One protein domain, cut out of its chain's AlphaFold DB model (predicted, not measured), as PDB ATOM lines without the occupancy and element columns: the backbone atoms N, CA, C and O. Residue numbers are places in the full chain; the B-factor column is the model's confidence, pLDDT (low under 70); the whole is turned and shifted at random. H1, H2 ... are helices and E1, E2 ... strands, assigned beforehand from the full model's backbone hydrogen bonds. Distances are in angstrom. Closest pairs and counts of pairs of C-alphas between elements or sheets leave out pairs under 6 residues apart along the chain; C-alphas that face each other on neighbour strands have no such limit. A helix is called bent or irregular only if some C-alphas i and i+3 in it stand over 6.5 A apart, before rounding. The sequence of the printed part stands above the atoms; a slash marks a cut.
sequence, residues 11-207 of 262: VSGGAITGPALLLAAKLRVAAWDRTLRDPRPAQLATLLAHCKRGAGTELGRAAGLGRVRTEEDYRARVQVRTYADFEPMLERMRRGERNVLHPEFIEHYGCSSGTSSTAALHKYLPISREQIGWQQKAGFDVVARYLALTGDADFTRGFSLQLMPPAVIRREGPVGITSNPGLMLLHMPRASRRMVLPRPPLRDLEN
ATOM      1  N   VAL A  11     -33.234  73.959  37.640       64.44
ATOM      2  CA  VAL A  11     -31.964  74.165  36.924       64.44
ATOM      3  C   VAL A  11     -31.708  75.661  36.722       64.44
ATOM      4  O   VAL A  11     -32.547  76.381  36.183       64.44
ATOM      5  N   SER A  12     -30.510  76.131  37.091       63.09
ATOM      6  CA  SER A  12     -30.051  77.501  36.818       63.09
ATOM      7  C   SER A  12     -30.144  77.833  35.322       63.09
ATOM      8  O   SER A  12     -29.654  77.062  34.496       63.09
ATOM      9  N   GLY A  13     -30.730  78.982  34.972       64.25
ATOM     10  CA  GLY A  13     -30.924  79.394  33.574       64.25
ATOM     11  C   GLY A  13     -32.187  78.835  32.903       64.25
ATOM     12  O   GLY A  13     -32.227  78.745  31.678       64.25
ATOM     13  N   GLY A  14     -33.219  78.492  33.687       63.84
ATOM     14  CA  GLY A  14     -34.495  77.924  33.221       63.84
ATOM     15  C   GLY A  14     -35.150  78.619  32.019       63.84
ATOM     16  O   GLY A  14     -35.728  77.945  31.178       63.84
ATOM     17  N   ALA A  15     -34.994  79.942  31.888       66.38
ATOM     18  CA  ALA A  15     -35.530  80.723  30.765       66.38
ATOM     19  C   ALA A  15     -34.921  80.359  29.393       66.38
ATOM     20  O   ALA A  15     -35.505  80.668  28.361       66.38
ATOM     21  N   ILE A  16     -33.750  79.715  29.375       74.69
ATOM     22  CA  ILE A  16     -33.068  79.263  28.153       74.69
ATOM     23  C   ILE A  16     -33.146  77.740  28.043       74.69
ATOM     24  O   ILE A  16     -33.424  77.199  26.972       74.69
ATOM     25  N   THR A  17     -32.909  77.034  29.151       81.25
ATOM     26  CA  THR A  17     -32.838  75.568  29.152       81.25
ATOM     27  C   THR A  17     -34.192  74.916  28.895       81.25
ATOM     28  O   THR A  17     -34.237  73.896  28.210       81.25
ATOM     29  N   GLY A  18     -35.285  75.516  29.363       84.38
ATOM     30  CA  GLY A  18     -36.638  75.011  29.163       84.38
ATOM     31  C   GLY A  18     -37.105  75.074  27.701       84.38
ATOM     32  O   GLY A  18     -37.393  74.021  27.128       84.38
ATOM     33  N   PRO A  19     -37.073  76.243  27.027       91.12
ATOM     34  CA  PRO A  19     -37.397  76.335  25.601       91.12
ATOM     35  C   PRO A  19     -36.505  75.462  24.707       91.12
ATOM     36  O   PRO A  19     -36.992  74.835  23.763       91.12
ATOM     37  N   ALA A  20     -35.204  75.369  25.013       90.38
ATOM     38  CA  ALA A  20     -34.286  74.498  24.280       90.38
ATOM     39  C   ALA A  20     -34.651  73.012  24.444       90.38
ATOM     40  O   ALA A  20     -34.667  72.262  23.464       90.38
ATOM     41  N   LEU A  21     -34.988  72.590  25.669       90.12
ATOM     42  CA  LEU A  21     -35.446  71.233  25.958       90.12
ATOM     43  C   LEU A  21     -36.774  70.927  25.256       90.12
ATOM     44  O   LEU A  21     -36.915  69.851  24.678       90.12
ATOM     45  N   LEU A  22     -37.712  71.877  25.238       91.69
ATOM     46  CA  LEU A  22     -38.985  71.751  24.531       91.69
ATOM     47  C   LEU A  22     -38.786  71.584  23.018       91.69
ATOM     48  O   LEU A  22     -39.424  70.730  22.397       91.69
ATOM     49  N   LEU A  23     -37.881  72.354  22.408       95.75
ATOM     50  CA  LEU A  23     -37.550  72.194  20.990       95.75
ATOM     51  C   LEU A  23     -36.945  70.811  20.714       95.75
ATOM     52  O   LEU A  23     -37.394  70.113  19.801       95.75
ATOM     53  N   ALA A  24     -35.970  70.387  21.522       94.44
ATOM     54  CA  ALA A  24     -35.366  69.061  21.405       94.44
ATOM     55  C   ALA A  24     -36.409  67.941  21.566       94.44
ATOM     56  O   ALA A  24     -36.403  66.975  20.800       94.44
ATOM     57  N   ALA A  25     -37.342  68.098  22.507       94.31
ATOM     58  CA  ALA A  25     -38.452  67.182  22.732       94.31
ATOM     59  C   ALA A  25     -39.367  67.074  21.506       94.31
ATOM     60  O   ALA A  25     -39.623  65.967  21.035       94.31
ATOM     61  N   LYS A  26     -39.793  68.203  20.923       95.62
ATOM     62  CA  LYS A  26     -40.625  68.218  19.706       95.62
ATOM     63  C   LYS A  26     -39.932  67.531  18.530       95.62
ATOM     64  O   LYS A  26     -40.556  66.730  17.836       95.62
ATOM     65  N   LEU A  27     -38.637  67.788  18.325       96.38
ATOM     66  CA  LEU A  27     -37.853  67.124  17.275       96.38
ATOM     67  C   LEU A  27     -37.735  65.614  17.517       96.38
ATOM     68  O   LEU A  27     -37.903  64.824  16.582       96.38
ATOM     69  N   ARG A  28     -37.482  65.203  18.766       94.50
ATOM     70  CA  ARG A  28     -37.390  63.791  19.157       94.50
ATOM     71  C   ARG A  28     -38.713  63.061  18.942       94.50
ATOM     72  O   ARG A  28     -38.713  61.997  18.325       94.50
ATOM     73  N   VAL A  29     -39.819  63.640  19.407       93.75
ATOM     74  CA  VAL A  29     -41.168  63.078  19.259       93.75
ATOM     75  C   VAL A  29     -41.554  62.990  17.787       93.75
ATOM     76  O   VAL A  29     -41.979  61.928  17.347       93.75
ATOM     77  N   ALA A  30     -41.293  64.030  16.991       94.75
ATOM     78  CA  ALA A  30     -41.543  63.982  15.553       94.75
ATOM     79  C   ALA A  30     -40.762  62.848  14.870       94.75
ATOM     80  O   ALA A  30     -41.320  62.125  14.050       94.75
ATOM     81  N   ALA A  31     -39.482  62.650  15.202       92.56
ATOM     82  CA  ALA A  31     -38.698  61.536  14.662       92.56
ATOM     83  C   ALA A  31     -39.256  60.164  15.086       92.56
ATOM     84  O   ALA A  31     -39.306  59.231  14.277       92.56
ATOM     85  N   TRP A  32     -39.707  60.049  16.335       90.31
ATOM     86  CA  TRP A  32     -40.316  58.831  16.860       90.31
ATOM     87  C   TRP A  32     -41.647  58.516  16.165       90.31
ATOM     88  O   TRP A  32     -41.799  57.417  15.635       90.31
ATOM     89  N   ASP A  33     -42.550  59.489  16.042       91.00
ATOM     90  CA  ASP A  33     -43.848  59.326  15.371       91.00
ATOM     91  C   ASP A  33     -43.692  58.942  13.895       91.00
ATOM     92  O   ASP A  33     -44.475  58.153  13.367       91.00
ATOM     93  N   ARG A  34     -42.644  59.433  13.216       93.25
ATOM     94  CA  ARG A  34     -42.317  58.975  11.854       93.25
ATOM     95  C   ARG A  34     -41.989  57.486  11.816       93.25
ATOM     96  O   ARG A  34     -42.451  56.803  10.909       93.25
ATOM     97  N   THR A  35     -41.217  57.004  12.786       90.69
ATOM     98  CA  THR A  35     -40.851  55.583  12.896       90.69
ATOM     99  C   THR A  35     -42.069  54.723  13.237       90.69
ATOM    100  O   THR A  35     -42.212  53.626  12.712       90.69
ATOM    101  N   LEU A  36     -42.984  55.229  14.069       89.94
ATOM    102  CA  LEU A  36     -44.193  54.503  14.466       89.94
ATOM    103  C   LEU A  36     -45.189  54.278  13.318       89.94
ATOM    104  O   LEU A  36     -46.039  53.402  13.438       89.94
ATOM    105  N   ARG A  37     -45.076  55.010  12.199       94.12
ATOM    106  CA  ARG A  37     -45.901  54.758  11.003       94.12
ATOM    107  C   ARG A  37     -45.609  53.413  10.341       94.12
ATOM    108  O   ARG A  37     -46.526  52.807   9.800       94.12
ATOM    109  N   ASP A  38     -44.361  52.955  10.387       95.12
ATOM    110  CA  ASP A  38     -44.003  51.576  10.048       95.12
ATOM    111  C   ASP A  38     -42.855  51.104  10.956       95.12
ATOM    112  O   ASP A  38     -41.683  51.352  10.659       95.12
ATOM    113  N   PRO A  39     -43.165  50.429  12.077       94.31
ATOM    114  CA  PRO A  39     -42.151  50.009  13.037       94.31
ATOM    115  C   PRO A  39     -41.382  48.757  12.595       94.31
ATOM    116  O   PRO A  39     -40.369  48.421  13.213       94.31
ATOM    117  N   ARG A  40     -41.833  48.042  11.551       94.19
ATOM    118  CA  ARG A  40     -41.274  46.731  11.172       94.19
ATOM    119  C   ARG A  40     -39.788  46.792  10.805       94.19
ATOM    120  O   ARG A  40     -39.042  45.967  11.332       94.19
ATOM    121  N   PRO A  41     -39.304  47.766  10.003       95.94
ATOM    122  CA  PRO A  41     -37.878  47.862   9.701       95.94
ATOM    123  C   PRO A  41     -37.026  48.077  10.956       95.94
ATOM    124  O   PRO A  41     -35.974  47.458  11.096       95.94
ATOM    125  N   ALA A  42     -37.496  48.906  11.896       94.44
ATOM    126  CA  ALA A  42     -36.791  49.165  13.151       94.44
ATOM    127  C   ALA A  42     -36.756  47.924  14.064       94.44
ATOM    128  O   ALA A  42     -35.715  47.633  14.660       94.44
ATOM    129  N   GLN A  43     -37.856  47.164  14.135       95.69
ATOM    130  CA  GLN A  43     -37.929  45.896  14.872       95.69
ATOM    131  C   GLN A  43     -36.980  44.845  14.284       95.69
ATOM    132  O   GLN A  43     -36.194  44.253  15.023       95.69
ATOM    133  N   LEU A  44     -36.972  44.671  12.956       96.94
ATOM    134  CA  LEU A  44     -36.064  43.734  12.290       96.94
ATOM    135  C   LEU A  44     -34.595  44.126  12.496       96.94
ATOM    136  O   LEU A  44     -33.779  43.275  12.845       96.94
ATOM    137  N   ALA A  45     -34.242  45.408  12.348       97.44
ATOM    138  CA  ALA A  45     -32.873  45.868  12.608       97.44
ATOM    139  C   ALA A  45     -32.443  45.587  14.058       97.44
ATOM    140  O   ALA A  45     -31.325  45.125  14.292       97.44
ATOM    141  N   THR A  46     -33.341  45.821  15.019       96.31
ATOM    142  CA  THR A  46     -33.101  45.552  16.445       96.31
ATOM    143  C   THR A  46     -32.900  44.059  16.704       96.31
ATOM    144  O   THR A  46     -31.914  43.670  17.333       96.31
ATOM    145  N   LEU A  47     -33.770  43.208  16.151       97.69
ATOM    146  CA  LEU A  47     -33.652  41.751  16.227       97.69
ATOM    147  C   LEU A  47     -32.294  41.270  15.699       97.69
ATOM    148  O   LEU A  47     -31.564  40.572  16.404       97.69
ATOM    149  N   LEU A  48     -31.922  41.680  14.483       98.31
ATOM    150  CA  LEU A  48     -30.668  41.266  13.851       98.31
ATOM    151  C   LEU A  48     -29.440  41.768  14.621       98.31
ATOM    152  O   LEU A  48     -28.449  41.041  14.736       98.31
ATOM    153  N   ALA A  49     -29.502  42.974  15.190       97.81
ATOM    154  CA  ALA A  49     -28.445  43.502  16.047       97.81
ATOM    155  C   ALA A  49     -28.267  42.652  17.316       97.81
ATOM    156  O   ALA A  49     -27.135  42.286  17.649       97.81
ATOM    157  N   HIS A  50     -29.362  42.268  17.980       97.00
ATOM    158  CA  HIS A  50     -29.314  41.388  19.150       97.00
ATOM    159  C   HIS A  50     -28.810  39.983  18.803       97.00
ATOM    160  O   HIS A  50     -27.942  39.467  19.508       97.00
ATOM    161  N   CYS A  51     -29.260  39.387  17.693       98.06
ATOM    162  CA  CYS A  51     -28.754  38.093  17.228       98.06
ATOM    163  C   CYS A  51     -27.251  38.141  16.931       98.06
ATOM    164  O   CYS A  51     -26.510  37.261  17.367       98.06
ATOM    165  N   LYS A  52     -26.779  39.190  16.242       97.88
ATOM    166  CA  LYS A  52     -25.352  39.384  15.948       97.88
ATOM    167  C   LYS A  52     -24.530  39.532  17.227       97.88
ATOM    168  O   LYS A  52     -23.500  38.878  17.365       97.88
ATOM    169  N   ARG A  53     -24.986  40.365  18.167       96.88
ATOM    170  CA  ARG A  53     -24.310  40.603  19.453       96.88
ATOM    171  C   ARG A  53     -24.285  39.348  20.329       96.88
ATOM    172  O   ARG A  53     -23.275  39.076  20.971       96.88
ATOM    173  N   GLY A  54     -25.362  38.567  20.320       97.44
ATOM    174  CA  GLY A  54     -25.486  37.317  21.067       97.44
ATOM    175  C   GLY A  54     -24.827  36.104  20.409       97.44
ATOM    176  O   GLY A  54     -24.699  35.081  21.063       97.44
ATOM    177  N   ALA A  55     -24.379  36.176  19.151       98.12
ATOM    178  CA  ALA A  55     -23.921  35.005  18.393       98.12
ATOM    179  C   ALA A  55     -22.770  34.222  19.055       98.12
ATOM    180  O   ALA A  55     -22.656  33.013  18.862       98.12
ATOM    181  N   GLY A  56     -21.928  34.905  19.835       98.00
ATOM    182  CA  GLY A  56     -20.801  34.312  20.556       98.00
ATOM    183  C   GLY A  56     -21.130  33.756  21.945       98.00
ATOM    184  O   GLY A  56     -20.207  33.326  22.637       98.00
ATOM    185  N   THR A  57     -22.386  33.776  22.392       98.44
ATOM    186  CA  THR A  57     -22.766  33.205  23.693       98.44
ATOM    187  C   THR A  57     -23.032  31.703  23.591       98.44
ATOM    188  O   THR A  57     -23.166  31.164  22.492       98.44
ATOM    189  N   GLU A  58     -23.094  30.999  24.720       98.00
ATOM    190  CA  GLU A  58     -23.515  29.592  24.765       98.00
ATOM    191  C   GLU A  58     -24.884  29.401  24.101       98.00
ATOM    192  O   GLU A  58     -25.004  28.603  23.169       98.00
ATOM    193  N   LEU A  59     -25.874  30.214  24.491       96.62
ATOM    194  CA  LEU A  59     -27.195  30.226  23.857       96.62
ATOM    195  C   LEU A  59     -27.099  30.577  22.367       96.62
ATOM    196  O   LEU A  59     -27.744  29.950  21.530       96.62
ATOM    197  N   GLY A  60     -26.281  31.576  22.028       97.75
ATOM    198  CA  GLY A  60     -26.135  32.064  20.664       97.75
ATOM    199  C   GLY A  60     -25.555  31.037  19.706       97.75
ATOM    200  O   GLY A  60     -26.025  30.923  18.571       97.75
ATOM    201  N   ARG A  61     -24.580  30.252  20.172       98.38
ATOM    202  CA  ARG A  61     -24.026  29.115  19.432       98.38
ATOM    203  C   ARG A  61     -25.048  27.991  19.302       98.38
ATOM    204  O   ARG A  61     -25.251  27.518  18.187       98.38
ATOM    205  N   ALA A  62     -25.715  27.616  20.396       97.00
ATOM    206  CA  ALA A  62     -26.706  26.539  20.404       97.00
ATOM    207  C   ALA A  62     -27.893  26.820  19.465       97.00
ATOM    208  O   ALA A  62     -28.306  25.943  18.714       97.00
ATOM    209  N   ALA A  63     -28.394  28.059  19.446       96.94
ATOM    210  CA  ALA A  63     -29.486  28.480  18.567       96.94
ATOM    211  C   ALA A  63     -29.012  28.946  17.173       96.94
ATOM    212  O   ALA A  63     -29.821  29.296  16.318       96.94
ATOM    213  N   GLY A  64     -27.703  29.011  16.910       97.62
ATOM    214  CA  GLY A  64     -27.176  29.487  15.629       97.62
ATOM    215  C   GLY A  64     -27.530  30.947  15.303       97.62
ATOM    216  O   GLY A  64     -27.742  31.275  14.132       97.62
ATOM    217  N   LEU A  65     -27.567  31.838  16.305       98.12
ATOM    218  CA  LEU A  65     -27.994  33.241  16.154       98.12
ATOM    219  C   LEU A  65     -27.189  34.022  15.102       98.12
ATOM    220  O   LEU A  65     -27.731  34.896  14.431       98.12
ATOM    221  N   GLY A  66     -25.914  33.677  14.887       97.69
ATOM    222  CA  GLY A  66     -25.078  34.310  13.858       97.69
ATOM    223  C   GLY A  66     -25.570  34.101  12.417       97.69
ATOM    224  O   GLY A  66     -25.149  34.826  11.510       97.69
ATOM    225  N   ARG A  67     -26.475  33.139  12.193       97.25
ATOM    226  CA  ARG A  67     -27.063  32.820  10.881       97.25
ATOM    227  C   ARG A  67     -28.425  33.476  10.647       97.25
ATOM    228  O   ARG A  67     -28.935  33.372   9.540       97.25
ATOM    229  N   VAL A  68     -28.998  34.154  11.640       98.31
ATOM    230  CA  VAL A  68     -30.306  34.810  11.510       98.31
ATOM    231  C   VAL A  68     -30.196  36.011  10.568       98.31
ATOM    232  O   VAL A  68     -29.328  36.871  10.758       98.31
ATOM    233  N   ARG A  69     -31.039  36.054   9.529       97.56
ATOM    234  CA  ARG A  69     -31.152  37.180   8.581       97.56
ATOM    235  C   ARG A  69     -32.580  37.709   8.455       97.56
ATOM    236  O   ARG A  69     -32.759  38.845   8.033       97.56
ATOM    237  N   THR A  70     -33.567  36.915   8.858       97.81
ATOM    238  CA  THR A  70     -35.000  37.220   8.778       97.81
ATOM    239  C   THR A  70     -35.710  36.911  10.099       97.81
ATOM    240  O   THR A  70     -35.140  36.272  10.988       97.81
ATOM    241  N   GLU A  71     -36.958  37.357  10.245       96.56
ATOM    242  CA  GLU A  71     -37.786  36.970  11.391       96.56
ATOM    243  C   GLU A  71     -38.090  35.462  11.354       96.56
ATOM    244  O   GLU A  71     -38.043  34.785  12.379       96.56
ATOM    245  N   GLU A  72     -38.304  34.906  10.160       97.69
ATOM    246  CA  GLU A  72     -38.513  33.476   9.913       97.69
ATOM    247  C   GLU A  72     -37.315  32.654  10.389       97.69
ATOM    248  O   GLU A  72     -37.487  31.652  11.089       97.69
ATOM    249  N   ASP A  73     -36.097  33.114  10.087       97.94
ATOM    250  CA  ASP A  73     -34.876  32.473  10.564       97.94
ATOM    251  C   ASP A  73     -34.806  32.411  12.085       97.94
ATOM    252  O   ASP A  73     -34.333  31.410  12.632       97.94
ATOM    253  N   TYR A  74     -35.213  33.494  12.750       97.62
ATOM    254  CA  TYR A  74     -35.217  33.584  14.202       97.62
ATOM    255  C   TYR A  74     -36.253  32.634  14.801       97.62
ATOM    256  O   TYR A  74     -35.899  31.823  15.657       97.62
ATOM    257  N   ARG A  75     -37.499  32.667  14.304       96.88
ATOM    258  CA  ARG A  75     -38.590  31.797  14.776       96.88
ATOM    259  C   ARG A  75     -38.253  30.310  14.619       96.88
ATOM    260  O   ARG A  75     -38.579  29.521  15.497       96.88
ATOM    261  N   ALA A  76     -37.558  29.928  13.546       97.00
ATOM    262  CA  ALA A  76     -37.134  28.544  13.320       97.00
ATOM    263  C   ALA A  76     -36.008  28.069  14.263       97.00
ATOM    264  O   ALA A  76     -35.784  26.868  14.396       97.00
ATOM    265  N   ARG A  77     -35.267  28.995  14.884       96.06
ATOM    266  CA  ARG A  77     -34.042  28.707  15.654       96.06
ATOM    267  C   ARG A  77     -34.187  28.918  17.153       96.06
ATOM    268  O   ARG A  77     -33.518  28.243  17.931       96.06
ATOM    269  N   VAL A  78     -35.012  29.876  17.557       94.81
ATOM    270  CA  VAL A  78     -35.173  30.272  18.955       94.81
ATOM    271  C   VAL A  78     -36.553  29.857  19.430       94.81
ATOM    272  O   VAL A  78     -37.565  30.421  19.025       94.81
ATOM    273  N   GLN A  79     -36.582  28.859  20.309       92.12
ATOM    274  CA  GLN A  79     -37.812  28.395  20.939       92.12
ATOM    275  C   GLN A  79     -38.258  29.359  22.042       92.12
ATOM    276  O   GLN A  79     -37.432  29.921  22.768       92.12
ATOM    277  N   VAL A  80     -39.572  29.510  22.198       93.56
ATOM    278  CA  VAL A  80     -40.164  30.199  23.351       93.56
ATOM    279  C   VAL A  80     -39.956  29.329  24.589       93.56
ATOM    280  O   VAL A  80     -40.234  28.133  24.560       93.56
ATOM    281  N   ARG A  81     -39.445  29.924  25.670       91.56
ATOM    282  CA  ARG A  81     -39.083  29.227  26.912       91.56
ATOM    283  C   ARG A  81     -39.573  30.001  28.129       91.56
ATOM    284  O   ARG A  81     -39.864  31.195  28.045       91.56
ATOM    285  N   THR A  82     -39.660  29.315  29.260       90.94
ATOM    286  CA  THR A  82     -40.070  29.901  30.542       90.94
ATOM    287  C   THR A  82     -38.865  30.433  31.322       90.94
ATOM    288  O   THR A  82     -37.724  30.256  30.919       90.94
ATOM    289  N   TYR A  83     -39.074  31.086  32.468       90.31
ATOM    290  CA  TYR A  83     -37.946  31.486  33.320       90.31
ATOM    291  C   TYR A  83     -37.163  30.274  33.862       90.31
ATOM    292  O   TYR A  83     -35.936  30.318  33.896       90.31
ATOM    293  N   ALA A  84     -37.859  29.189  34.227       89.69
ATOM    294  CA  ALA A  84     -37.253  27.970  34.777       89.69
ATOM    295  C   ALA A  84     -36.201  27.366  33.831       89.69
ATOM    296  O   ALA A  84     -35.158  26.885  34.259       89.69
ATOM    297  N   ASP A  85     -36.443  27.477  32.526       91.69
ATOM    298  CA  ASP A  85     -35.521  27.064  31.472       91.69
ATOM    299  C   ASP A  85     -34.186  27.825  31.457       91.69
ATOM    300  O   ASP A  85     -33.166  27.286  31.019       91.69
ATOM    301  N   PHE A  86     -34.200  29.092  31.879       93.56
ATOM    302  CA  PHE A  86     -33.035  29.978  31.897       93.56
ATOM    303  C   PHE A  86     -32.378  30.067  33.272       93.56
ATOM    304  O   PHE A  86     -31.221  30.472  33.362       93.56
ATOM    305  N   GLU A  87     -33.084  29.691  34.337       92.94
ATOM    306  CA  GLU A  87     -32.638  29.812  35.727       92.94
ATOM    307  C   GLU A  87     -31.248  29.189  35.980       92.94
ATOM    308  O   GLU A  87     -30.401  29.892  36.540       92.94
ATOM    309  N   PRO A  88     -30.908  27.977  35.486       94.62
ATOM    310  CA  PRO A  88     -29.557  27.428  35.655       94.62
ATOM    311  C   PRO A  88     -28.463  28.272  34.982       94.62
ATOM    312  O   PRO A  88     -27.363  28.426  35.514       94.62
ATOM    313  N   MET A  89     -28.758  28.844  33.811       96.44
ATOM    314  CA  MET A  89     -27.827  29.705  33.072       96.44
ATOM    315  C   MET A  89     -27.674  31.072  33.750       96.44
ATOM    316  O   MET A  89     -26.571  31.608  33.827       96.44
ATOM    317  N   LEU A  90     -28.769  31.624  34.278       95.50
ATOM    318  CA  LEU A  90     -28.776  32.873  35.036       95.50
ATOM    319  C   LEU A  90     -27.986  32.751  36.341       95.50
ATOM    320  O   LEU A  90     -27.224  33.657  36.674       95.50
ATOM    321  N   GLU A  91     -28.108  31.628  37.050       94.75
ATOM    322  CA  GLU A  91     -27.349  31.386  38.280       94.75
ATOM    323  C   GLU A  91     -25.847  31.229  38.001       94.75
ATOM    324  O   GLU A  91     -25.021  31.817  38.701       94.75
ATOM    325  N   ARG A  92     -25.472  30.536  36.917       97.00
ATOM    326  CA  ARG A  92     -24.083  30.502  36.420       97.00
ATOM    327  C   ARG A  92     -23.535  31.907  36.158       97.00
ATOM    328  O   ARG A  92     -22.455  32.255  36.638       97.00
ATOM    329  N   MET A  93     -24.299  32.750  35.461       97.50
ATOM    330  CA  MET A  93     -23.894  34.134  35.194       97.50
ATOM    331  C   MET A  93     -23.792  34.979  36.473       97.50
ATOM    332  O   MET A  93     -22.859  35.773  36.607       97.50
ATOM    333  N   ARG A  94     -24.699  34.796  37.442       95.56
ATOM    334  CA  ARG A  94     -24.635  35.447  38.766       95.56
ATOM    335  C   ARG A  94     -23.387  35.049  39.556       95.56
ATOM    336  O   ARG A  94     -22.834  35.876  40.274       95.56
ATOM    337  N   ARG A  95     -22.892  33.823  39.373       96.31
ATOM    338  CA  ARG A  95     -21.626  33.338  39.954       96.31
ATOM    339  C   ARG A  95     -20.373  33.816  39.217       96.31
ATOM    340  O   ARG A  95     -19.268  33.468  39.623       96.31
ATOM    341  N   GLY A  96     -20.518  34.641  38.180       96.25
ATOM    342  CA  GLY A  96     -19.398  35.262  37.470       96.25
ATOM    343  C   GLY A  96     -19.115  34.687  36.087       96.25
ATOM    344  O   GLY A  96     -18.211  35.180  35.407       96.25
ATOM    345  N   GLU A  97     -19.869  33.680  35.646       97.75
ATOM    346  CA  GLU A  97     -19.666  33.104  34.323       97.75
ATOM    347  C   GLU A  97     -20.073  34.084  33.211       97.75
ATOM    348  O   GLU A  97     -21.091  34.775  33.282       97.75
ATOM    349  N   ARG A  98     -19.247  34.165  32.165       97.81
ATOM    350  CA  ARG A  98     -19.392  35.129  31.065       97.81
ATOM    351  C   ARG A  98     -19.892  34.438  29.807       97.81
ATOM    352  O   ARG A  98     -19.607  33.268  29.590       97.81
ATOM    353  N   ASN A  99     -20.532  35.198  28.919       97.69
ATOM    354  CA  ASN A  99     -20.918  34.731  27.580       97.69
ATOM    355  C   ASN A  99     -21.880  33.521  27.579       97.69
ATOM    356  O   ASN A  99     -21.819  32.692  26.671       97.69
ATOM    357  N   VAL A 100     -22.780  33.422  28.565       97.81
ATOM    358  CA  VAL A 100     -23.770  32.330  28.666       97.81
ATOM    359  C   VAL A 100     -25.062  32.691  27.913       97.81
ATOM    360  O   VAL A 100     -25.299  32.176  26.821       97.81
ATOM    361  N   LEU A 101     -25.873  33.620  28.445       96.56
ATOM    362  CA  LEU A 101     -27.064  34.171  27.766       96.56
ATOM    363  C   LEU A 101     -26.777  35.513  27.078       96.56
ATOM    364  O   LEU A 101     -27.255  35.764  25.975       96.56
ATOM    365  N   HIS A 102     -25.974  36.359  27.720       96.69
ATOM    366  CA  HIS A 102     -25.535  37.659  27.210       96.69
ATOM    367  C   HIS A 102     -24.009  37.639  27.033       96.69
ATOM    368  O   HIS A 102     -23.333  36.954  27.811       96.69
ATOM    369  N   PRO A 103     -23.446  38.331  26.024       95.50
ATOM    370  CA  PRO A 103     -22.003  38.527  25.957       95.50
ATOM    371  C   PRO A 103     -21.507  39.287  27.191       95.50
ATOM    372  O   PRO A 103     -22.257  40.029  27.814       95.50
ATOM    373  N   GLU A 104     -20.223  39.151  27.500       94.25
ATOM    374  CA  GLU A 104     -19.564  39.877  28.591       94.25
ATOM    375  C   GLU A 104     -20.087  39.470  29.986       94.25
ATOM    376  O   GLU A 104     -20.826  38.500  30.154       94.25
ATOM    377  N   PHE A 105     -19.596  40.154  31.021       96.69
ATOM    378  CA  PHE A 105     -20.032  39.961  32.403       96.69
ATOM    379  C   PHE A 105     -21.167  40.929  32.737       96.69
ATOM    380  O   PHE A 105     -21.077  42.118  32.426       96.69
ATOM    381  N   ILE A 106     -22.204  40.427  33.408       97.31
ATOM    382  CA  ILE A 106     -23.311  41.239  33.913       97.31
ATOM    383  C   ILE A 106     -23.055  41.586  35.376       97.31
ATOM    384  O   ILE A 106     -22.987  40.708  36.229       97.31
ATOM    385  N   GLU A 107     -22.952  42.882  35.654       96.88
ATOM    386  CA  GLU A 107     -22.612  43.407  36.978       96.88
ATOM    387  C   GLU A 107     -23.811  43.455  37.935       96.88
ATOM    388  O   GLU A 107     -23.645  43.289  39.147       96.88
ATOM    389  N   HIS A 108     -25.019  43.664  37.402       96.94
ATOM    390  CA  HIS A 108     -26.223  43.894  38.193       96.94
ATOM    391  C   HIS A 108     -27.370  42.978  37.785       96.94
ATOM    392  O   HIS A 108     -27.602  42.746  36.597       96.94
ATOM    393  N   TYR A 109     -28.123  42.510  38.778       95.50
ATOM    394  CA  TYR A 109     -29.338  41.730  38.582       95.50
ATOM    395  C   TYR A 109     -30.509  42.378  39.309       95.50
ATOM    396  O   TYR A 109     -30.424  42.714  40.493       95.50
ATOM    397  N   GLY A 110     -31.609  42.527  38.579       91.44
ATOM    398  CA  GLY A 110     -32.901  42.913  39.118       91.44
ATOM    399  C   GLY A 110     -33.534  41.733  39.843       91.44
ATOM    400  O   GLY A 110     -33.749  40.695  39.218       91.44
ATOM    401  N   CYS A 111     -33.846  41.884  41.127       84.31
ATOM    402  CA  CYS A 111     -34.678  40.923  41.849       84.31
ATOM    403  C   CYS A 111     -36.147  41.347  41.720       84.31
ATOM    404  O   CYS A 111     -36.520  42.414  42.209       84.31
ATOM    405  N   SER A 112     -36.979  40.551  41.044       67.81
ATOM    406  CA  SER A 112     -38.429  40.783  41.045       67.81
ATOM    407  C   SER A 112     -39.087  39.938  42.133       67.81
ATOM    408  O   SER A 112     -38.853  38.731  42.190       67.81
ATOM    409  N   SER A 113     -39.951  40.555  42.943       54.59
ATOM    410  CA  SER A 113     -40.715  39.912  44.025       54.59
ATOM    411  C   SER A 113     -41.818  38.961  43.547       54.59
ATOM    412  O   SER A 113     -42.535  38.405  44.373       54.59
ATOM    413  N   GLY A 114     -41.979  38.767  42.232       50.16
ATOM    414  CA  GLY A 114     -42.969  37.843  41.696       50.16
ATOM    415  C   GLY A 114     -42.749  36.447  42.270       50.16
ATOM    416  O   GLY A 114     -41.664  35.894  42.098       50.16
ATOM    417  N   THR A 115     -43.777  35.901  42.928       42.53
ATOM    418  CA  THR A 115     -43.842  34.519  43.415       42.53
ATOM    419  C   THR A 115     -43.494  33.582  42.262       42.53
ATOM    420  O   THR A 115     -44.313  33.337  41.372       42.53
ATOM    421  N   SER A 116     -42.241  33.141  42.201       45.16
ATOM    422  CA  SER A 116     -41.792  32.208  41.177       45.16
ATOM    423  C   SER A 116     -42.194  30.808  41.614       45.16
ATOM    424  O   SER A 116     -41.947  30.425  42.751       45.16
ATOM    425  N   SER A 117     -42.778  30.022  40.713       47.12
ATOM    426  CA  SER A 117     -43.002  28.585  40.918       47.12
ATOM    427  C   SER A 117     -41.722  27.763  40.683       47.12
ATOM    428  O   SER A 117     -41.801  26.594  40.315       47.12
ATOM    429  N   THR A 118     -40.547  28.391  40.800       54.31
ATOM    430  CA  THR A 118     -39.230  27.778  40.585       54.31
ATOM    431  C   THR A 118     -38.506  27.564  41.911       54.31
ATOM    432  O   THR A 118     -38.937  28.060  42.951       54.31
ATOM    433  N   ALA A 119     -37.413  26.795  41.894       52.25
ATOM    434  CA  ALA A 119     -36.653  26.481  43.104       52.25
ATOM    435  C   ALA A 119     -36.045  27.739  43.756       52.25
ATOM    436  O   ALA A 119     -35.923  27.791  44.981       52.25
ATOM    437  N   ALA A 120     -35.705  28.770  42.968       56.97
ATOM    438  CA  ALA A 120     -35.437  30.093  43.514       56.97
ATOM    439  C   ALA A 120     -36.762  30.839  43.738       56.97
ATOM    440  O   ALA A 120     -37.483  31.170  42.799       56.97
ATOM    441  N   LEU A 121     -37.046  31.179  44.996       63.16
ATOM    442  CA  LEU A 121     -38.223  31.961  45.406       63.16
ATOM    443  C   LEU A 121     -38.325  33.335  44.705       63.16
ATOM    444  O   LEU A 121     -39.393  33.948  44.688       63.16
ATOM    445  N   HIS A 122     -37.228  33.815  44.110       72.00
ATOM    446  CA  HIS A 122     -37.131  35.096  43.418       72.00
ATOM    447  C   HIS A 122     -36.552  34.942  42.009       72.00
ATOM    448  O   HIS A 122     -35.603  34.185  41.793       72.00
ATOM    449  N   LYS A 123     -37.075  35.729  41.060       85.12
ATOM    450  CA  LYS A 123     -36.525  35.806  39.699       85.12
ATOM    451  C   LYS A 123     -35.440  36.872  39.631       85.12
ATOM    452  O   LYS A 123     -35.681  38.029  39.984       85.12
ATOM    453  N   TYR A 124     -34.275  36.482  39.123       90.88
ATOM    454  CA  TYR A 124     -33.137  37.364  38.901       90.88
ATOM    455  C   TYR A 124     -32.967  37.629  37.411       90.88
ATOM    456  O   TYR A 124     -32.635  36.732  36.639       90.88
ATOM    457  N   LEU A 125     -33.172  38.879  37.008       93.12
ATOM    458  CA  LEU A 125     -33.035  39.301  35.618       93.12
ATOM    459  C   LEU A 125     -31.733  40.090  35.435       93.12
ATOM    460  O   LEU A 125     -31.484  41.016  36.209       93.12
ATOM    461  N   PRO A 126     -30.897  39.755  34.440       95.50
ATOM    462  CA  PRO A 126     -29.646  40.460  34.200       95.50
ATOM    463  C   PRO A 126     -29.931  41.883  33.716       95.50
ATOM    464  O   PRO A 126     -30.764  42.081  32.834       95.50
ATOM    465  N   ILE A 127     -29.211  42.869  34.252       95.69
ATOM    466  CA  ILE A 127     -29.277  44.261  33.800       95.69
ATOM    467  C   ILE A 127     -27.946  44.611  33.134       95.69
ATOM    468  O   ILE A 127     -26.936  44.863  33.795       95.69
ATOM    469  N   SER A 128     -27.928  44.593  31.801       95.19
ATOM    470  CA  SER A 128     -26.725  44.910  31.027       95.19
ATOM    471  C   SER A 128     -26.470  46.418  30.960       95.19
ATOM    472  O   SER A 128     -27.384  47.236  31.064       95.19
ATOM    473  N   ARG A 129     -25.218  46.811  30.700       93.44
ATOM    474  CA  ARG A 129     -24.863  48.226  30.463       93.44
ATOM    475  C   ARG A 129     -25.611  48.819  29.272       93.44
ATOM    476  O   ARG A 129     -25.956  49.996  29.271       93.44
ATOM    477  N   GLU A 130     -25.883  47.986  28.274       92.88
ATOM    478  CA  GLU A 130     -26.662  48.366  27.103       92.88
ATOM    479  C   GLU A 130     -28.112  48.694  27.487       92.88
ATOM    480  O   GLU A 130     -28.620  49.748  27.111       92.88
ATOM    481  N   GLN A 131     -28.746  47.846  28.309       93.69
ATOM    482  CA  GLN A 131     -30.091  48.086  28.837       93.69
ATOM    483  C   GLN A 131     -30.170  49.406  29.605       93.69
ATOM    484  O   GLN A 131     -31.121  50.154  29.402       93.69
ATOM    485  N   ILE A 132     -29.173  49.724  30.436       93.81
ATOM    486  CA  ILE A 132     -29.110  51.010  31.151       93.81
ATOM    487  C   ILE A 132     -29.152  52.177  30.153       93.81
ATOM    488  O   ILE A 132     -29.935  53.111  30.319       93.81
ATOM    489  N   GLY A 133     -28.359  52.105  29.080       93.44
ATOM    490  CA  GLY A 133     -28.358  53.121  28.025       93.44
ATOM    491  C   GLY A 133     -29.700  53.230  27.291       93.44
ATOM    492  O   GLY A 133     -30.158  54.337  27.000       93.44
ATOM    493  N   TRP A 134     -30.366  52.105  27.017       91.69
ATOM    494  CA  TRP A 134     -31.711  52.096  26.433       91.69
ATOM    495  C   TRP A 134     -32.758  52.699  27.375       91.69
ATOM    496  O   TRP A 134     -33.582  53.498  26.936       91.69
ATOM    497  N   GLN A 135     -32.696  52.394  28.671       91.31
ATOM    498  CA  GLN A 135     -33.619  52.924  29.676       91.31
ATOM    499  C   GLN A 135     -33.426  54.423  29.922       91.31
ATOM    500  O   GLN A 135     -34.411  55.137  30.073       91.31
ATOM    501  N   GLN A 136     -32.193  54.937  29.880       88.94
ATOM    502  CA  GLN A 136     -31.940  56.383  29.918       88.94
ATOM    503  C   GLN A 136     -32.592  57.105  28.729       88.94
ATOM    504  O   GLN A 136     -33.219  58.149  28.911       88.94
ATOM    505  N   LYS A 137     -32.473  56.539  27.519       89.56
ATOM    506  CA  LYS A 137     -33.137  57.074  26.318       89.56
ATOM    507  C   LYS A 137     -34.657  57.027  26.467       89.56
ATOM    508  O   LYS A 137     -35.305  58.038  26.236       89.56
ATOM    509  N   ALA A 138     -35.206  55.901  26.921       88.62
ATOM    510  CA  ALA A 138     -36.643  55.746  27.142       88.62
ATOM    511  C   ALA A 138     -37.178  56.723  28.206       88.62
ATOM    512  O   ALA A 138     -38.231  57.324  28.015       88.62
ATOM    513  N   GLY A 139     -36.436  56.945  29.296       85.94
ATOM    514  CA  GLY A 139     -36.790  57.940  30.311       85.94
ATOM    515  C   GLY A 139     -36.851  59.358  29.737       85.94
ATOM    516  O   GLY A 139     -37.778  60.107  30.039       85.94
ATOM    517  N   PHE A 140     -35.912  59.713  28.852       88.31
ATOM    518  CA  PHE A 140     -35.990  60.973  28.113       88.31
ATOM    519  C   PHE A 140     -37.171  61.006  27.137       88.31
ATOM    520  O   PHE A 140     -37.827  62.035  27.045       88.31
ATOM    521  N   ASP A 141     -37.473  59.908  26.441       89.81
ATOM    522  CA  ASP A 141     -38.593  59.841  25.493       89.81
ATOM    523  C   ASP A 141     -39.944  60.112  26.174       89.81
ATOM    524  O   ASP A 141     -40.786  60.808  25.604       89.81
ATOM    525  N   VAL A 142     -40.130  59.650  27.416       88.81
ATOM    526  CA  VAL A 142     -41.319  59.965  28.231       88.81
ATOM    527  C   VAL A 142     -41.402  61.464  28.528       88.81
ATOM    528  O   VAL A 142     -42.440  62.081  28.289       88.81
ATOM    529  N   VAL A 143     -40.302  62.070  28.989       87.00
ATOM    530  CA  VAL A 143     -40.240  63.522  29.236       87.00
ATOM    531  C   VAL A 143     -40.492  64.296  27.942       87.00
ATOM    532  O   VAL A 143     -41.289  65.227  27.923       87.00
ATOM    533  N   ALA A 144     -39.873  63.887  26.836       88.75
ATOM    534  CA  ALA A 144     -40.039  64.528  25.541       88.75
ATOM    535  C   ALA A 144     -41.496  64.483  25.060       88.75
ATOM    536  O   ALA A 144     -42.000  65.477  24.537       88.75
ATOM    537  N   ARG A 145     -42.193  63.359  25.271       88.31
ATOM    538  CA  ARG A 145     -43.617  63.225  24.948       88.31
ATOM    539  C   ARG A 145     -44.468  64.182  25.776       88.31
ATOM    540  O   ARG A 145     -45.283  64.881  25.187       88.31
ATOM    541  N   TYR A 146     -44.241  64.257  27.091       88.38
ATOM    542  CA  TYR A 146     -44.923  65.221  27.963       88.38
ATOM    543  C   TYR A 146     -44.723  66.657  27.463       88.38
ATOM    544  O   TYR A 146     -45.699  67.335  27.160       88.38
ATOM    545  N   LEU A 147     -43.472  67.087  27.270       86.50
ATOM    546  CA  LEU A 147     -43.155  68.455  26.846       86.50
ATOM    547  C   LEU A 147     -43.758  68.799  25.482       86.50
ATOM    548  O   LEU A 147     -44.280  69.894  25.287       86.50
ATOM    549  N   ALA A 148     -43.698  67.871  24.525       89.25
ATOM    550  CA  ALA A 148     -44.272  68.087  23.203       89.25
ATOM    551  C   ALA A 148     -45.803  68.231  23.245       89.25
ATOM    552  O   ALA A 148     -46.340  69.011  22.460       89.25
ATOM    553  N   LEU A 149     -46.476  67.502  24.145       87.88
ATOM    554  CA  LEU A 149     -47.928  67.557  24.329       87.88
ATOM    555  C   LEU A 149     -48.376  68.826  25.059       87.88
ATOM    556  O   LEU A 149     -49.339  69.456  24.635       87.88
ATOM    557  N   THR A 150     -47.691  69.207  26.138       86.81
ATOM    558  CA  THR A 150     -48.111  70.326  26.996       86.81
ATOM    559  C   THR A 150     -47.566  71.675  26.543       86.81
ATOM    560  O   THR A 150     -48.124  72.712  26.887       86.81
ATOM    561  N   GLY A 151     -46.467  71.688  25.784       88.06
ATOM    562  CA  GLY A 151     -45.753  72.921  25.465       88.06
ATOM    563  C   GLY A 151     -45.029  73.537  26.665       88.06
ATOM    564  O   GLY A 151     -44.653  74.704  26.589       88.06
ATOM    565  N   ASP A 152     -44.829  72.774  27.745       83.00
ATOM    566  CA  ASP A 152     -44.223  73.238  28.994       83.00
ATOM    567  C   ASP A 152     -42.753  73.646  28.785       83.00
ATOM    568  O   ASP A 152     -41.829  72.831  28.804       83.00
ATOM    569  N   ALA A 153     -42.541  74.941  28.552       88.06
ATOM    570  CA  ALA A 153     -41.221  75.544  28.422       88.06
ATOM    571  C   ALA A 153     -40.586  75.880  29.781       88.06
ATOM    572  O   ALA A 153     -39.437  76.314  29.812       88.06
ATOM    573  N   ASP A 154     -41.297  75.663  30.890       82.31
ATOM    574  CA  ASP A 154     -40.848  75.972  32.247       82.31
ATOM    575  C   ASP A 154     -40.432  74.720  33.033       82.31
ATOM    576  O   ASP A 154     -39.905  74.845  34.137       82.31
ATOM    577  N   PHE A 155     -40.559  73.521  32.456       82.94
ATOM    578  CA  PHE A 155     -40.249  72.230  33.084       82.94
ATOM    579  C   PHE A 155     -38.926  72.205  33.863       82.94
ATOM    580  O   PHE A 155     -38.846  71.678  34.972       82.94
ATOM    581  N   THR A 156     -37.865  72.808  33.318       80.62
ATOM    582  CA  THR A 156     -36.538  72.842  33.957       80.62
ATOM    583  C   THR A 156     -36.453  73.747  35.185       80.62
ATOM    584  O   THR A 156     -35.462  73.688  35.911       80.62
ATOM    585  N   ARG A 157     -37.454  74.600  35.413       78.56
ATOM    586  CA  ARG A 157     -37.568  75.461  36.598       78.56
ATOM    587  C   ARG A 157     -38.121  74.696  37.799       78.56
ATOM    588  O   ARG A 157     -37.833  75.084  38.928       78.56
ATOM    589  N   GLY A 158     -38.883  73.631  37.552       74.31
ATOM    590  CA  GLY A 158     -39.530  72.821  38.578       74.31
ATOM    591  C   GLY A 158     -38.724  71.600  39.025       74.31
ATOM    592  O   GLY A 158     -37.564  71.396  38.656       74.31
ATOM    593  N   PHE A 159     -39.394  70.766  39.822       76.81
ATOM    594  CA  PHE A 159     -38.890  69.481  40.298       76.81
ATOM    595  C   PHE A 159     -39.836  68.347  39.902       76.81
ATOM    596  O   PHE A 159     -41.046  68.527  39.806       76.81
ATOM    597  N   SER A 160     -39.272  67.157  39.729       76.19
ATOM    598  CA  SER A 160     -39.978  65.891  39.599       76.19
ATOM    599  C   SER A 160     -39.872  65.140  40.923       76.19
ATOM    600  O   SER A 160     -38.773  64.794  41.363       76.19
ATOM    601  N   LEU A 161     -41.017  64.893  41.559       75.12
ATOM    602  CA  LEU A 161     -41.105  63.999  42.707       75.12
ATOM    603  C   LEU A 161     -41.140  62.548  42.205       75.12
ATOM    604  O   LEU A 161     -42.039  62.172  41.457       75.12
ATOM    605  N   GLN A 162     -40.161  61.742  42.604       75.19
ATOM    606  CA  GLN A 162     -40.034  60.338  42.224       75.19
ATOM    607  C   GLN A 162     -40.125  59.455  43.465       75.19
ATOM    608  O   GLN A 162     -39.180  59.344  44.244       75.19
ATOM    609  N   LEU A 163     -41.274  58.803  43.623       75.44
ATOM    610  CA  LEU A 163     -41.520  57.820  44.673       75.44
ATOM    611  C   LEU A 163     -41.105  56.441  44.165       75.44
ATOM    612  O   LEU A 163     -41.924  55.670  43.672       75.44
ATOM    613  N   MET A 164     -39.804  56.174  44.198       73.81
ATOM    614  CA  MET A 164     -39.197  54.969  43.635       73.81
ATOM    615  C   MET A 164     -38.530  54.131  44.727       73.81
ATOM    616  O   MET A 164     -38.140  54.681  45.757       73.81
ATOM    617  N   PRO A 165     -38.350  52.817  44.498       76.62
ATOM    618  CA  PRO A 165     -37.507  51.994  45.351       76.62
ATOM    619  C   PRO A 165     -36.120  52.623  45.564       76.62
ATOM    620  O   PRO A 165     -35.591  53.267  44.646       76.62
ATOM    621  N   PRO A 166     -35.507  52.392  46.734       79.06
ATOM    622  CA  PRO A 166     -34.217  52.961  47.092       79.06
ATOM    623  C   PRO A 166     -33.137  52.564  46.080       79.06
ATOM    624  O   PRO A 166     -33.124  51.457  45.528       79.06
ATOM    625  N   ALA A 167     -32.187  53.470  45.863       84.31
ATOM    626  CA  ALA A 167     -31.077  53.289  44.934       84.31
ATOM    627  C   ALA A 167     -29.944  52.433  45.540       84.31
ATOM    628  O   ALA A 167     -28.776  52.825  45.529       84.31
ATOM    629  N   VAL A 168     -30.293  51.270  46.097       85.31
ATOM    630  CA  VAL A 168     -29.378  50.402  46.851       85.31
ATOM    631  C   VAL A 168     -28.978  49.176  46.035       85.31
ATOM    632  O   VAL A 168     -29.790  48.561  45.340       85.31
ATOM    633  N   ILE A 169     -27.694  48.824  46.122       91.69
ATOM    634  CA  ILE A 169     -27.114  47.633  45.502       91.69
ATOM    635  C   ILE A 169     -26.546  46.748  46.611       91.69
ATOM    636  O   ILE A 169     -25.533  47.081  47.226       91.69
ATOM    637  N   ARG A 170     -27.162  45.586  46.828       91.69
ATOM    638  CA  ARG A 170     -26.650  44.557  47.737       91.69
ATOM    639  C   ARG A 170     -25.624  43.695  47.008       91.69
ATOM    640  O   ARG A 170     -25.908  43.179  45.933       91.69
ATOM    641  N   ARG A 171     -24.435  43.504  47.576       95.25
ATOM    642  CA  ARG A 171     -23.436  42.588  47.003       95.25
ATOM    643  C   ARG A 171     -23.823  41.133  47.245       95.25
ATOM    644  O   ARG A 171     -24.228  40.776  48.347       95.25
ATOM    645  N   GLU A 172     -23.655  40.300  46.225       93.38
ATOM    646  CA  GLU A 172     -23.860  38.856  46.310       93.38
ATOM    647  C   GLU A 172     -22.836  38.155  45.411       93.38
ATOM    648  O   GLU A 172     -22.936  38.180  44.184       93.38
ATOM    649  N   GLY A 173     -21.783  37.600  46.021       93.62
ATOM    650  CA  GLY A 173     -20.629  37.091  45.277       93.62
ATOM    651  C   GLY A 173     -20.008  38.176  44.376       93.62
ATOM    652  O   GLY A 173     -19.738  39.280  44.860       93.62
ATOM    653  N   PRO A 174     -19.773  37.907  43.076       96.31
ATOM    654  CA  PRO A 174     -19.175  38.884  42.167       96.31
ATOM    655  C   PRO A 174     -20.162  39.944  41.648       96.31
ATOM    656  O   PRO A 174     -19.731  40.894  40.993       96.31
ATOM    657  N   VAL A 175     -21.467  39.810  41.912       97.12
ATOM    658  CA  VAL A 175     -22.516  40.663  41.325       97.12
ATOM    659  C   VAL A 175     -23.189  41.563  42.364       97.12
ATOM    660  O   VAL A 175     -22.996  41.429  43.575       97.12
ATOM    661  N   GLY A 176     -23.952  42.542  41.882       95.94
ATOM    662  CA  GLY A 176     -24.853  43.361  42.689       95.94
ATOM    663  C   GLY A 176     -26.317  43.010  42.427       95.94
ATOM    664  O   GLY A 176     -26.732  42.887  41.277       95.94
ATOM    665  N   ILE A 177     -27.107  42.889  43.486       93.00
ATOM    666  CA  ILE A 177     -28.554  42.685  43.449       93.00
ATOM    667  C   ILE A 177     -29.237  43.998  43.798       93.00
ATOM    668  O   ILE A 177     -28.903  44.643  44.791       93.00
ATOM    669  N   THR A 178     -30.181  44.413  42.963       90.38
ATOM    670  CA  THR A 178     -30.874  45.696  43.106       90.38
ATOM    671  C   THR A 178     -32.264  45.630  42.473       90.38
ATOM    672  O   THR A 178     -32.661  44.603  41.917       90.38
ATOM    673  N   SER A 179     -33.026  46.717  42.558       86.62
ATOM    674  CA  SER A 179     -34.219  46.918  41.738       86.62
ATOM    675  C   SER A 179     -33.838  47.682  40.466       86.62
ATOM    676  O   SER A 179     -32.950  48.535  40.485       86.62
ATOM    677  N   ASN A 180     -34.510  47.412  39.341       87.25
ATOM    678  CA  ASN A 180     -34.230  48.155  38.109       87.25
ATOM    679  C   ASN A 180     -34.467  49.678  38.265       87.25
ATOM    680  O   ASN A 180     -33.597  50.443  37.848       87.25
ATOM    681  N   PRO A 181     -35.563  50.154  38.901       84.62
ATOM    682  CA  PRO A 181     -35.751  51.583  39.159       84.62
ATOM    683  C   PRO A 181     -34.662  52.189  40.056       84.62
ATOM    684  O   PRO A 181     -34.126  53.247  39.729       84.62
ATOM    685  N   GLY A 182     -34.276  51.497  41.136       85.19
ATOM    686  CA  GLY A 182     -33.213  51.948  42.037       85.19
ATOM    687  C   GLY A 182     -31.868  52.079  41.322       85.19
ATOM    688  O   GLY A 182     -31.180  53.092  41.462       85.19
ATOM    689  N   LEU A 183     -31.526  51.115  40.463       90.38
ATOM    690  CA  LEU A 183     -30.333  51.206  39.621       90.38
ATOM    691  C   LEU A 183     -30.416  52.399  38.657       90.38
ATOM    692  O   LEU A 183     -29.434  53.118  38.483       90.38
ATOM    693  N   MET A 184     -31.578  52.665  38.056       89.38
ATOM    694  CA  MET A 184     -31.721  53.787  37.119       89.38
ATOM    695  C   MET A 184     -31.504  55.146  37.776       89.38
ATOM    696  O   MET A 184     -30.888  56.017  37.155       89.38
ATOM    697  N   LEU A 185     -31.890  55.316  39.042       86.19
ATOM    698  CA  LEU A 185     -31.595  56.534  39.806       86.19
ATOM    699  C   LEU A 185     -30.085  56.802  39.923       86.19
ATOM    700  O   LEU A 185     -29.650  57.953  39.802       86.19
ATOM    701  N   LEU A 186     -29.266  55.759  40.099       87.88
ATOM    702  CA  LEU A 186     -27.800  55.883  40.162       87.88
ATOM    703  C   LEU A 186     -27.198  56.303  38.816       87.88
ATOM    704  O   LEU A 186     -26.210  57.047  38.764       87.88
ATOM    705  N   HIS A 187     -27.830  55.873  37.726       89.81
ATOM    706  CA  HIS A 187     -27.395  56.128  36.358       89.81
ATOM    707  C   HIS A 187     -28.032  57.375  35.725       89.81
ATOM    708  O   HIS A 187     -27.705  57.703  34.586       89.81
ATOM    709  N   MET A 188     -28.875  58.135  36.431       85.00
ATOM    710  CA  MET A 188     -29.419  59.384  35.886       85.00
ATOM    711  C   MET A 188     -28.313  60.404  35.552       85.00
ATOM    712  O   MET A 188     -27.348  60.541  36.319       85.00
ATOM    713  N   PRO A 189     -28.450  61.194  34.471       84.50
ATOM    714  CA  PRO A 189     -27.560  62.322  34.207       84.50
ATOM    715  C   PRO A 189     -27.526  63.310  35.382       84.50
ATOM    716  O   PRO A 189     -28.548  63.585  36.011       84.50
ATOM    717  N   ARG A 190     -26.349  63.881  35.680       82.44
ATOM    718  CA  ARG A 190     -26.156  64.780  36.839       82.44
ATOM    719  C   ARG A 190     -27.096  65.990  36.830       82.44
ATOM    720  O   ARG A 190     -27.566  66.383  37.890       82.44
ATOM    721  N   ALA A 191     -27.363  66.563  35.655       78.69
ATOM    722  CA  ALA A 191     -28.281  67.691  35.512       78.69
ATOM    723  C   ALA A 191     -29.716  67.292  35.889       78.69
ATOM    724  O   ALA A 191     -30.331  67.947  36.725       78.69
ATOM    725  N   SER A 192     -30.199  66.160  35.368       81.94
ATOM    726  CA  SER A 192     -31.528  65.626  35.678       81.94
ATOM    727  C   SER A 192     -31.692  65.311  37.166       81.94
ATOM    728  O   SER A 192     -32.733  65.612  37.733       81.94
ATOM    729  N   ARG A 193     -30.652  64.795  37.844       80.62
ATOM    730  CA  ARG A 193     -30.707  64.530  39.297       80.62
ATOM    731  C   ARG A 193     -30.997  65.774  40.140       80.62
ATOM    732  O   ARG A 193     -31.538  65.634  41.227       80.62
ATOM    733  N   ARG A 194     -30.642  66.979  39.674       77.94
ATOM    734  CA  ARG A 194     -30.921  68.226  40.415       77.94
ATOM    735  C   ARG A 194     -32.409  68.557  40.462       77.94
ATOM    736  O   ARG A 194     -32.842  69.190  41.421       77.94
ATOM    737  N   MET A 195     -33.149  68.091  39.459       77.44
ATOM    738  CA  MET A 195     -34.594  68.241  39.349       77.44
ATOM    739  C   MET A 195     -35.356  67.129  40.073       77.44
ATOM    740  O   MET A 195     -36.567  67.227  40.177       77.44
ATOM    741  N   VAL A 196     -34.698  66.072  40.563       78.50
ATOM    742  CA  VAL A 196     -35.383  64.945  41.210       78.50
ATOM    743  C   VAL A 196     -35.432  65.123  42.724       78.50
ATOM    744  O   VAL A 196     -34.416  65.408  43.365       78.50
ATOM    745  N   LEU A 197     -36.621  64.915  43.283       77.94
ATOM    746  CA  LEU A 197     -36.902  64.829  44.713       77.94
ATOM    747  C   LEU A 197     -37.531  63.460  45.044       77.94
ATOM    748  O   LEU A 197     -38.154  62.870  44.165       77.94
ATOM    749  N   PRO A 198     -37.430  62.968  46.291       75.56
ATOM    750  CA  PRO A 198     -36.590  63.501  47.364       75.56
ATOM    751  C   PRO A 198     -35.090  63.296  47.082       75.56
ATOM    752  O   PRO A 198     -34.694  62.532  46.202       75.56
ATOM    753  N   ARG A 199     -34.227  64.010  47.817       79.25
ATOM    754  CA  ARG A 199     -32.761  63.833  47.762       79.25
ATOM    755  C   ARG A 199     -32.305  62.822  48.825       79.25
ATOM    756  O   ARG A 199     -33.038  62.597  49.788       79.25
ATOM    757  N   PRO A 200     -31.107  62.224  48.701       80.31
ATOM    758  CA  PRO A 200     -30.496  61.496  49.814       80.31
ATOM    759  C   PRO A 200     -30.393  62.376  51.073       80.31
ATOM    760  O   PRO A 200     -30.154  63.580  50.934       80.31
ATOM    761  N   PRO A 201     -30.552  61.810  52.284       76.75
ATOM    762  CA  PRO A 201     -30.740  60.380  52.561       76.75
ATOM    763  C   PRO A 201     -32.181  59.876  52.363       76.75
ATOM    764  O   PRO A 201     -32.375  58.677  52.214       76.75
ATOM    765  N   LEU A 202     -33.178  60.767  52.283       76.19
ATOM    766  CA  LEU A 202     -34.604  60.409  52.212       76.19
ATOM    767  C   LEU A 202     -34.952  59.525  50.999       76.19
ATOM    768  O   LEU A 202     -35.740  58.595  51.112       76.19
ATOM    769  N   ARG A 203     -34.322  59.778  49.845       78.81
ATOM    770  CA  ARG A 203     -34.457  58.949  48.630       78.81
ATOM    771  C   ARG A 203     -33.997  57.499  48.817       78.81
ATOM    772  O   ARG A 203     -34.488  56.609  48.134       78.81
ATOM    773  N   ASP A 204     -33.010  57.285  49.681       77.50
ATOM    774  CA  ASP A 204     -32.286  56.018  49.795       77.50
ATOM    775  C   ASP A 204     -32.739  55.208  51.022       77.50
ATOM    776  O   ASP A 204     -32.054  54.277  51.435       77.50
ATOM    777  N   LEU A 205     -33.895  55.548  51.606       75.06
ATOM    778  CA  LEU A 205     -34.476  54.790  52.710       75.06
ATOM    779  C   LEU A 205     -34.923  53.404  52.233       75.06
ATOM    780  O   LEU A 205     -35.827  53.277  51.409       75.06
ATOM    781  N   GLU A 206     -34.279  52.360  52.760       67.00
ATOM    782  CA  GLU A 206     -34.542  50.971  52.365       67.00
ATOM    783  C   GLU A 206     -35.836  50.404  52.923       67.00
ATOM    784  O   GLU A 206     -36.504  49.607  52.267       67.00
ATOM    785  N   ASN A 207     -36.182  50.812  54.138       65.38
ATOM    786  CA  ASN A 207     -37.362  50.334  54.818       65.38
ATOM    787  C   ASN A 207     -37.973  51.495  55.597       65.38
ATOM    788  O   ASN A 207     -37.327  52.074  56.471       65.38
TER     789      ASN A 207
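What this domain is: This is residues 11 to 207 of the 262 residues of an uncharacterized protein of Myxococcaceae bacterium (UniProt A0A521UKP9). The domain is an open, flattened frame: a small twisted sheet sits at one corner, H6 runs away from it to cross the long helix H1, and H1, H2, the short helices H3 and H4, and H5 go round the other side of a hollow middle back to the sheet. H5 packs on one face of the sheet and H7 on the other, while H1 and H2 meet at a corner where residues 33 to 42 stick out. The printed part has 197 residues, with eight named helices and four named strands in the order H1 H2 H3 H4 H5 E1 E2 H6 E3 E4 H7 H8; the class is mixed, helices and strands. The mixed sheet runs E2 E1 E4 E3, and the whole is only just loose, close to compact, with a radius of gyration of the C-alphas of 20.1 A and spans of 56 by 45 by 27 A.

Where its parts are: The strands are E1, residues 108 to 112, 12.9 A long; E2, residues 123 to 127, 12.6 A; E3, residues 170 to 172; and E4, residues 175 to 178. H6, residues 129 to 150, is 32.3 A long and begins at C-alpha 129 (-24.863, 48.226, 30.463). H1, residues 14 to 36, is 31.5 A long and begins at C-alpha 14 (-34.495, 77.924, 33.221). H2 is residues 40 to 54, 20.9 A; H3, 58 to 62; H4, 71 to 77; H5, 83 to 94; H7, 180 to 187; and H8, 190 to 194, ending at C-alpha 194 (-30.921, 68.226, 40.415).

How they stand to each other: E1 and E2 form an antiparallel hairpin, with N 110 and O 125 2.8 A apart, within hydrogen-bond range. E1 and E4 are parallel, with N 109 and O 176 at 2.9 A. E3 and E4 form a hairpin, with N 177 and O 170 at 2.7 A. E2, H6, E3 make a split strand-helix-strand unit, two strands running the same way with E1 and E4 between them; its crossover is right-handed. H5, irregular with C-alphas 85 and 88 7.3 A apart, is on the sheet at a height of 8.7 A. H7 is on the opposite face at a height of 10.6 A. H6 touches H7 about perpendicular at 89 degrees, the closest C-alphas being those of Ile 132 and Met 184, 7.1 A. H6 touches H1 about perpendicular at 74 degrees, the closest C-alphas being those of Ala 25 and Ala 144, 4.2 A. H2 is close to but not clearly touching H1, H3 and H4; its closest C-alphas with H4 are those of Leu 44 and Glu 71, 7.0 A. H8 is only just apart from H7, at 8.1 A. Every O i to N i+4 pair is within hydrogen-bond range in H2, H3, H4 and H6, against 18 of 19 in H1, 6 of 8 in H5, 3 of 4 in H7 and 0 of 1 in H8, where 2 of 2 O i to N i+3 pairs are.

The domain as a whole: The C-alphas farthest apart, those of Ala 15 and Ala 62, are 55.9 A apart. The printed part has no cut; the links H5 to E1 and H6 to E3 are long. The mean pLDDT of the printed part is 87.7, with residues 11 to 15, 112 to 121 and 206 to 207 under 70.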